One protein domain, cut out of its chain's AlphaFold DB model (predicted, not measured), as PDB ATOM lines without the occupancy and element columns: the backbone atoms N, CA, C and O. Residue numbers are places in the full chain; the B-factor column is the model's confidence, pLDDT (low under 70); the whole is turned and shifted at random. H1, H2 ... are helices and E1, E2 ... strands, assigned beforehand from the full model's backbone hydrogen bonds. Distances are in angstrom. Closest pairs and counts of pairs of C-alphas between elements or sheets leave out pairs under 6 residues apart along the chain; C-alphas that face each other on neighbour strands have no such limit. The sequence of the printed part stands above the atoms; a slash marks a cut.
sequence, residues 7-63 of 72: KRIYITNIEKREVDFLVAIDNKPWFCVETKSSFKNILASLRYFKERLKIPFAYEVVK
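What this domain is: This is residues 7 to 63 of the 72 residues of an uncharacterized protein of Candidatus Omnitrophica bacterium 4484_70.2 (UniProt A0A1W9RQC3). A strongly twisted sheet of four strands, E1 to E4, forms a wall with one short helix, H1, packed over one of its faces; the other face is bare of named helices. E2 bends, and its hairpin loop with E1 lies far from its hairpin turn with E3. The printed part has 57 residues, with four named strands and one named helix in the order E1, E2, E3, H1, E4. The sheet runs E1, E2, E3, E4 and is mixed, and the class is mixed, helices and strands. The whole is compact, with a radius of gyration of the C-alphas of 10.9 A and spans of 32 by 25 by 16 A.

Where its parts are: E1, residues 7 to 12, begins at C-alpha 7 at (182.249, 181.088, 196.805) and is 16.4 A long from first to last C-alpha. E2, residues 18 to 25, is 19.9 A long and bends by 58 degrees at residue 21. E3, residues 28 to 36, is the longest strand at 25.3 A. H1, residues 44 to 53, begins at C-alpha 44 at (180.607, 160.672, 185.132) and is 14.0 A long. E4, residues 57 to 62, is 16.2 A long and ends at C-alpha 62 at (192.998, 161.428, 195.514).

How they stand to each other: E1, E2 and E3 form a meander, each strand the antiparallel neighbour of the one before. The hairpin of E1 and E2 has an angle of 148 degrees between directions, with N 9 and O 22 within hydrogen-bond range at 2.8 A. In the hairpin of E2 and E3, at 145 degrees, N 23 and O 31 are 2.8 A apart and N 33 and O 21 are 2.8 A apart, both within range. E3, H1 and E4 form a strand-helix-strand unit, two parallel neighbour strands with a helix between, and its crossover is right-handed. E3 and E4 are parallel at 18 degrees, with N 61 and O 34 within hydrogen-bond range at 2.8 A. The edge strands E1 and E4 are apart. H1 is on one face of the sheet, giving two layers, at a height over the sheet of 8.2 A. It lies over E2 and E3 and runs along the strands, at 25 degrees to E2 on the local plane. The closest C-alphas of H1 and E3 are those of Leu 46 and Glu 34, 6.9 A apart; those of H1 and E4 are Lys 50 and Ala 58, 6.5 A apart. In H1 every O i to N i+4 pair is within hydrogen-bond range.

The domain as a whole: The two C-alphas farthest apart, those of Asp 26 and Lys 40, are 33.2 A apart. The printed part has no cut. The links E1 to E2, E2 to E3 and H1 to E4 are tight, E3 to H1 is short, and no link is long. The mean pLDDT of the printed part is 92.5, and no printed residue is under 70.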
ATOM      1  N   LYS A   7     183.293 181.893 196.155       91.81
ATOM      2  CA  LYS A   7     182.249 181.088 196.805       91.81
ATOM      3  C   LYS A   7     182.496 179.603 196.590       91.81
ATOM      4  O   LYS A   7     182.888 179.201 195.498       91.81
ATOM      5  N   ARG A   8     182.188 178.811 197.618       91.12
ATOM      6  CA  ARG A   8     182.061 177.353 197.550       91.12
ATOM      7  C   ARG A   8     180.580 176.995 197.504       91.12
ATOM      8  O   ARG A   8     179.814 177.474 198.338       91.12
ATOM      9  N   ILE A   9     180.188 176.193 196.528       91.19
ATOM     10  CA  ILE A   9     178.806 175.821 196.232       91.19
ATOM     11  C   ILE A   9     178.726 174.293 196.208       91.19
ATOM     12  O   ILE A   9     179.643 173.638 195.714       91.19
ATOM     13  N   TYR A  10     177.627 173.749 196.721       90.94
ATOM     14  CA  TYR A  10     177.257 172.342 196.580       90.94
ATOM     15  C   TYR A  10     176.213 172.217 195.470       90.94
ATOM     16  O   TYR A  10     175.264 173.006 195.441       90.94
ATOM     17  N   ILE A  11     176.391 171.272 194.544       91.69
ATOM     18  CA  ILE A  11     175.460 171.057 193.428       91.69
ATOM     19  C   ILE A  11     175.121 169.574 193.285       91.69
ATOM     20  O   ILE A  11     175.994 168.715 193.353       91.69
ATOM     21  N   THR A  12     173.845 169.293 193.030       93.81
ATOM     22  CA  THR A  12     173.345 167.958 192.695       93.81
ATOM     23  C   THR A  12     172.318 168.057 191.567       93.81
ATOM     24  O   THR A  12     171.803 169.144 191.288       93.81
ATOM     25  N   ASN A  13     172.024 166.952 190.884       93.12
ATOM     26  CA  ASN A  13     170.954 166.884 189.887       93.12
ATOM     27  C   ASN A  13     169.870 165.859 190.282       93.12
ATOM     28  O   ASN A  13     170.009 165.112 191.246       93.12
ATOM     29  N   ILE A  14     168.784 165.797 189.505       94.31
ATOM     30  CA  ILE A  14     167.669 164.862 189.747       94.31
ATOM     31  C   ILE A  14     168.065 163.378 189.625       94.31
ATOM     32  O   ILE A  14     167.408 162.519 190.202       94.31
ATOM     33  N   GLU A  15     169.157 163.078 188.916       93.19
ATOM     34  CA  GLU A  15     169.741 161.733 188.807       93.19
ATOM     35  C   GLU A  15     170.690 161.413 189.977       93.19
ATOM     36  O   GLU A  15     171.403 160.412 189.933       93.19
ATOM     37  N   LYS A  16     170.726 162.269 191.011       91.38
ATOM     38  CA  LYS A  16     171.612 162.172 192.181       91.38
ATOM     39  C   LYS A  16     173.104 162.182 191.832       91.38
ATOM     40  O   LYS A  16     173.917 161.594 192.540       91.38
ATOM     41  N   ARG A  17     173.489 162.855 190.744       92.31
ATOM     42  CA  ARG A  17     174.893 163.194 190.475       92.31
ATOM     43  C   ARG A  17     175.270 164.389 191.327       92.31
ATOM     44  O   ARG A  17     174.570 165.394 191.281       92.31
ATOM     45  N   GLU A  18     176.404 164.308 192.000       93.31
ATOM     46  CA  GLU A  18     176.928 165.352 192.880       93.31
ATOM     47  C   GLU A  18     178.411 165.609 192.576       93.31
ATOM     48  O   GLU A  18     179.065 164.778 191.935       93.31
ATOM     49  N   VAL A  19     178.898 166.788 192.969       93.69
ATOM     50  CA  VAL A  19     180.331 167.067 193.142       93.69
ATOM     51  C   VAL A  19     180.553 167.630 194.537       93.69
ATOM     52  O   VAL A  19     179.767 168.471 194.983       93.69
ATOM     53  N   ASP A  20     181.641 167.222 195.187       93.94
ATOM     54  CA  ASP A  20     181.964 167.661 196.552       93.94
ATOM     55  C   ASP A  20     182.073 169.186 196.658       93.94
ATOM     56  O   ASP A  20     181.560 169.808 197.594       93.94
ATOM     57  N   PHE A  21     182.748 169.809 195.683       95.00
ATOM     58  CA  PHE A  21     182.971 171.250 195.674       95.00
ATOM     59  C   PHE A  21     182.814 171.853 194.282       95.00
ATOM     60  O   PHE A  21     183.435 171.414 193.317       95.00
ATOM     61  N   LEU A  22     182.073 172.958 194.202       96.00
ATOM     62  CA  LEU A  22     182.144 173.914 193.103       96.00
ATOM     63  C   LEU A  22     182.688 175.243 193.627       96.00
ATOM     64  O   LEU A  22     182.109 175.844 194.531       96.00
ATOM     65  N   VAL A  23     183.768 175.739 193.030       96.44
ATOM     66  CA  VAL A  23     184.312 177.067 193.314       96.44
ATOM     67  C   VAL A  23     183.911 178.032 192.209       96.44
ATOM     68  O   VAL A  23     184.092 177.758 191.020       96.44
ATOM     69  N   ALA A  24     183.376 179.182 192.611       95.75
ATOM     70  CA  ALA A  24     182.973 180.254 191.713       95.75
ATOM     71  C   ALA A  24     183.692 181.559 192.056       95.75
ATOM     72  O   ALA A  24     183.834 181.903 193.233       95.75
ATOM     73  N   ILE A  25     184.082 182.305 191.022       96.12
ATOM     74  CA  ILE A  25     184.605 183.665 191.155       96.12
ATOM     75  C   ILE A  25     183.602 184.626 190.528       96.12
ATOM     76  O   ILE A  25     183.211 184.456 189.374       96.12
ATOM     77  N   ASP A  26     183.164 185.624 191.294       94.81
ATOM     78  CA  ASP A  26     182.146 186.598 190.878       94.81
ATOM     79  C   ASP A  26     180.878 185.911 190.330       94.81
ATOM     80  O   ASP A  26     180.340 186.263 189.282       94.81
ATOM     81  N   ASN A  27     180.424 184.878 191.053       92.19
ATOM     82  CA  ASN A  27     179.289 184.003 190.721       92.19
ATOM     83  C   ASN A  27     179.430 183.192 189.416       92.19
ATOM     84  O   ASN A  27     178.474 182.535 189.009       92.19
ATOM     85  N   LYS A  28     180.604 183.186 188.776       94.56
ATOM     86  CA  LYS A  28     180.888 182.338 187.613       94.56
ATOM     87  C   LYS A  28     181.624 181.068 188.055       94.56
ATOM     88  O   LYS A  28     182.656 181.197 188.718       94.56
ATOM     89  N   PRO A  29     181.137 179.864 187.698       95.94
ATOM     90  CA  PRO A  29     181.854 178.610 187.924       95.94
ATOM     91  C   PRO A  29     183.295 178.677 187.406       95.94
ATOM     92  O   PRO A  29     183.519 179.091 186.269       95.94
ATOM     93  N   TRP A  30     184.263 178.275 188.229       96.81
ATOM     94  CA  TRP A  30     185.679 178.275 187.859       96.81
ATOM     95  C   TRP A  30     186.274 176.871 187.852       96.81
ATOM     96  O   TRP A  30     186.828 176.446 186.838       96.81
ATOM     97  N   PHE A  31     186.110 176.131 188.945       96.19
ATOM     98  CA  PHE A  31     186.471 174.722 188.974       96.19
ATOM     99  C   PHE A  31     185.557 173.917 189.884       96.19
ATOM    100  O   PHE A  31     185.021 174.448 190.857       96.19
ATOM    101  N   CYS A  32     185.394 172.637 189.569       95.56
ATOM    102  CA  CYS A  32     184.790 171.664 190.470       95.56
ATOM    103  C   CYS A  32     185.804 170.601 190.893       95.56
ATOM    104  O   CYS A  32     186.795 170.357 190.200       95.56
ATOM    105  N   VAL A  33     185.559 170.001 192.054       94.12
ATOM    106  CA  VAL A  33     186.412 168.978 192.651       94.12
ATOM    107  C   VAL A  33     185.550 167.828 193.133       94.12
ATOM    108  O   VAL A  33     184.523 168.060 193.769       94.12
ATOM    109  N   GLU A  34     186.024 166.619 192.864       93.25
ATOM    110  CA  GLU A  34     185.649 165.409 193.587       93.25
ATOM    111  C   GLU A  34     186.859 164.904 194.377       93.25
ATOM    112  O   GLU A  34     187.985 164.956 193.877       93.25
ATOM    113  N   THR A  35     186.640 164.384 195.578       92.19
ATOM    114  CA  THR A  35     187.666 163.752 196.405       92.19
ATOM    115  C   THR A  35     187.452 162.242 196.524       92.19
ATOM    116  O   THR A  35     186.331 161.757 196.652       92.19
ATOM    117  N   LYS A  36     188.537 161.461 196.489       90.75
ATOM    118  CA  LYS A  36     188.499 160.003 196.695       90.75
ATOM    119  C   LYS A  36     189.707 159.504 197.477       90.75
ATOM    120  O   LYS A  36     190.765 160.123 197.505       90.75
ATOM    121  N   SER A  37     189.586 158.313 198.054       91.50
ATOM    122  CA  SER A  37     190.738 157.623 198.646       91.50
ATOM    123  C   SER A  37     191.738 157.143 197.593       91.50
ATOM    124  O   SER A  37     192.934 157.175 197.856       91.50
ATOM    125  N   SER A  38     191.257 156.720 196.420       89.56
ATOM    126  CA  SER A  38     192.077 156.125 195.362       89.56
ATOM    127  C   SER A  38     191.604 156.510 193.958       89.56
ATOM    128  O   SER A  38     190.398 156.682 193.739       89.56
ATOM    129  N   PHE A  39     192.525 156.591 192.996       87.44
ATOM    130  CA  PHE A  39     192.200 156.823 191.588       87.44
ATOM    131  C   PHE A  39     191.771 155.514 190.920       87.44
ATOM    132  O   PHE A  39     192.374 154.461 191.101       87.44
ATOM    133  N   LYS A  40     190.714 155.573 190.110       85.38
ATOM    134  CA  LYS A  40     190.294 154.427 189.286       85.38
ATOM    135  C   LYS A  40     189.956 154.875 187.880       85.38
ATOM    136  O   LYS A  40     190.541 154.398 186.922       85.38
ATOM    137  N   ASN A  41     188.987 155.777 187.780       84.50
ATOM    138  CA  ASN A  41     188.521 156.396 186.550       84.50
ATOM    139  C   ASN A  41     187.874 157.737 186.903       84.50
ATOM    140  O   ASN A  41     187.259 157.859 187.967       84.50
ATOM    141  N   ILE A  42     187.923 158.682 185.962       80.12
ATOM    142  CA  ILE A  42     187.211 159.960 186.066       80.12
ATOM    143  C   ILE A  42     185.704 159.695 186.187       80.12
ATOM    144  O   ILE A  42     185.126 158.963 185.378       80.12
ATOM    145  N   LEU A  43     185.056 160.307 187.182       82.94
ATOM    146  CA  LEU A  43     183.617 160.155 187.399       82.94
ATOM    147  C   LEU A  43     182.759 160.796 186.306       82.94
ATOM    148  O   LEU A  43     183.025 161.895 185.812       82.94
ATOM    149  N   ALA A  44     181.629 160.144 186.027       85.62
ATOM    150  CA  ALA A  44     180.607 160.672 185.132       85.62
ATOM    151  C   ALA A  44     179.944 161.954 185.673       85.62
ATOM    152  O   ALA A  44     179.568 162.807 184.876       85.62
ATOM    153  N   SER A  45     179.802 162.113 186.997       87.75
ATOM    154  CA  SER A  45     179.247 163.329 187.618       87.75
ATOM    155  C   SER A  45     180.138 164.547 187.373       87.75
ATOM    156  O   SER A  45     179.663 165.564 186.866       87.75
ATOM    157  N   LEU A  46     181.438 164.415 187.642       91.06
ATOM    158  CA  LEU A  46     182.428 165.469 187.441       91.06
ATOM    159  C   LEU A  46     182.459 165.934 185.974       91.06
ATOM    160  O   LEU A  46     182.384 167.133 185.693       91.06
ATOM    161  N   ARG A  47     182.478 164.980 185.032       91.06
ATOM    162  CA  ARG A  47     182.408 165.268 183.591       91.06
ATOM    163  C   ARG A  47     181.092 165.946 183.201       91.06
ATOM    164  O   ARG A  47     181.115 166.956 182.503       91.06
ATOM    165  N   TYR A  48     179.965 165.427 183.688       94.12
ATOM    166  CA  TYR A  48     178.638 165.974 183.415       94.12
ATOM    167  C   TYR A  48     178.533 167.445 183.823       94.12
ATOM    168  O   TYR A  48     178.147 168.280 183.007       94.12
ATOM    169  N   PHE A  49     178.907 167.795 185.058       94.50
ATOM    170  CA  PHE A  49     178.805 169.180 185.524       94.50
ATOM    171  C   PHE A  49     179.797 170.107 184.826       94.50
ATOM    172  O   PHE A  49     179.424 171.237 184.499       94.50
ATOM    173  N   LYS A  50     181.017 169.631 184.533       94.06
ATOM    174  CA  LYS A  50     181.993 170.387 183.738       94.06
ATOM    175  C   LYS A  50     181.399 170.803 182.394       94.06
ATOM    176  O   LYS A  50     181.401 171.988 182.066       94.06
ATOM    177  N   GLU A  51     180.864 169.843 181.644       94.62
ATOM    178  CA  GLU A  51     180.292 170.076 180.315       94.62
ATOM    179  C   GLU A  51     179.009 170.922 180.401       94.62
ATOM    180  O   GLU A  51     178.868 171.928 179.704       94.62
ATOM    181  N   ARG A  52     178.093 170.575 181.315       95.12
ATOM    182  CA  ARG A  52     176.773 171.212 181.441       95.12
ATOM    183  C   ARG A  52     176.830 172.670 181.892       95.12
ATOM    184  O   ARG A  52     175.995 173.464 181.449       95.12
ATOM    185  N   LEU A  53     177.760 173.001 182.793       94.69
ATOM    186  CA  LEU A  53     177.936 174.343 183.365       94.69
ATOM    187  C   LEU A  53     179.108 175.109 182.736       94.69
ATOM    188  O   LEU A  53     179.369 176.242 183.135       94.69
ATOM    189  N   LYS A  54     179.792 174.512 181.748       95.06
ATOM    190  CA  LYS A  54     180.974 175.077 181.075       95.06
ATOM    191  C   LYS A  54     182.069 175.480 182.069       95.06
ATOM    192  O   LYS A  54     182.653 176.557 181.961       95.06
ATOM    193  N   ILE A  55     182.318 174.620 183.057       95.44
ATOM    194  CA  ILE A  55     183.328 174.861 184.090       95.44
ATOM    195  C   ILE A  55     184.715 174.729 183.442       95.44
ATOM    196  O   ILE A  55     184.997 173.689 182.838       95.44
ATOM    197  N   PRO A  56     185.593 175.738 183.555       95.44
ATOM    198  CA  PRO A  56     186.925 175.691 182.953       95.44
ATOM    199  C   PRO A  56     187.759 174.483 183.397       95.44
ATOM    200  O   PRO A  56     188.350 173.791 182.564       95.44
ATOM    201  N   PHE A  57     187.763 174.188 184.699       94.19
ATOM    202  CA  PHE A  57     188.579 173.121 185.274       94.19
ATOM    203  C   PHE A  57     187.743 172.141 186.095       94.19
ATOM    204  O   PHE A  57     186.733 172.501 186.696       94.19
ATOM    205  N   ALA A  58     188.169 170.885 186.115       93.44
ATOM    206  CA  ALA A  58     187.573 169.861 186.956       93.44
ATOM    207  C   ALA A  58     188.682 168.939 187.448       93.44
ATOM    208  O   ALA A  58     189.503 168.502 186.639       93.44
ATOM    209  N   TYR A  59     188.692 168.669 188.747       92.38
ATOM    210  CA  TYR A  59     189.739 167.897 189.401       92.38
ATOM    211  C   TYR A  59     189.139 166.703 190.134       92.38
ATOM    212  O   TYR A  59     188.103 166.819 190.783       92.38
ATOM    213  N   GLU A  60     189.816 165.564 190.045       92.12
ATOM    214  CA  GLU A  60     189.634 164.460 190.982       92.12
ATOM    215  C   GLU A  60     190.873 164.450 191.876       92.12
ATOM    216  O   GLU A  60     191.984 164.251 191.391       92.12
ATOM    217  N   VAL A  61     190.694 164.751 193.160       92.50
ATOM    218  CA  VAL A  61     191.772 164.772 194.151       92.50
ATOM    219  C   VAL A  61     191.752 163.445 194.890       92.50
ATOM    220  O   VAL A  61     190.737 163.069 195.478       92.50
ATOM    221  N   VAL A  62     192.873 162.734 194.867       93.31
ATOM    222  CA  VAL A  62     192.998 161.428 195.514       93.31
ATOM    223  C   VAL A  62     193.984 161.477 196.669       93.31
ATOM    224  O   VAL A  62     194.905 162.290 196.669       93.31
ATOM    225  N   LYS A  63     193.779 160.617 197.671       93.19
ATOM    226  CA  LYS A  63     194.715 160.478 198.796       93.19
ATOM    227  C   LYS A  63     196.015 159.768 198.394       93.19
ATOM    228  O   LYS A  63     197.026 159.956 199.060       93.19
TER     229      LYS A  63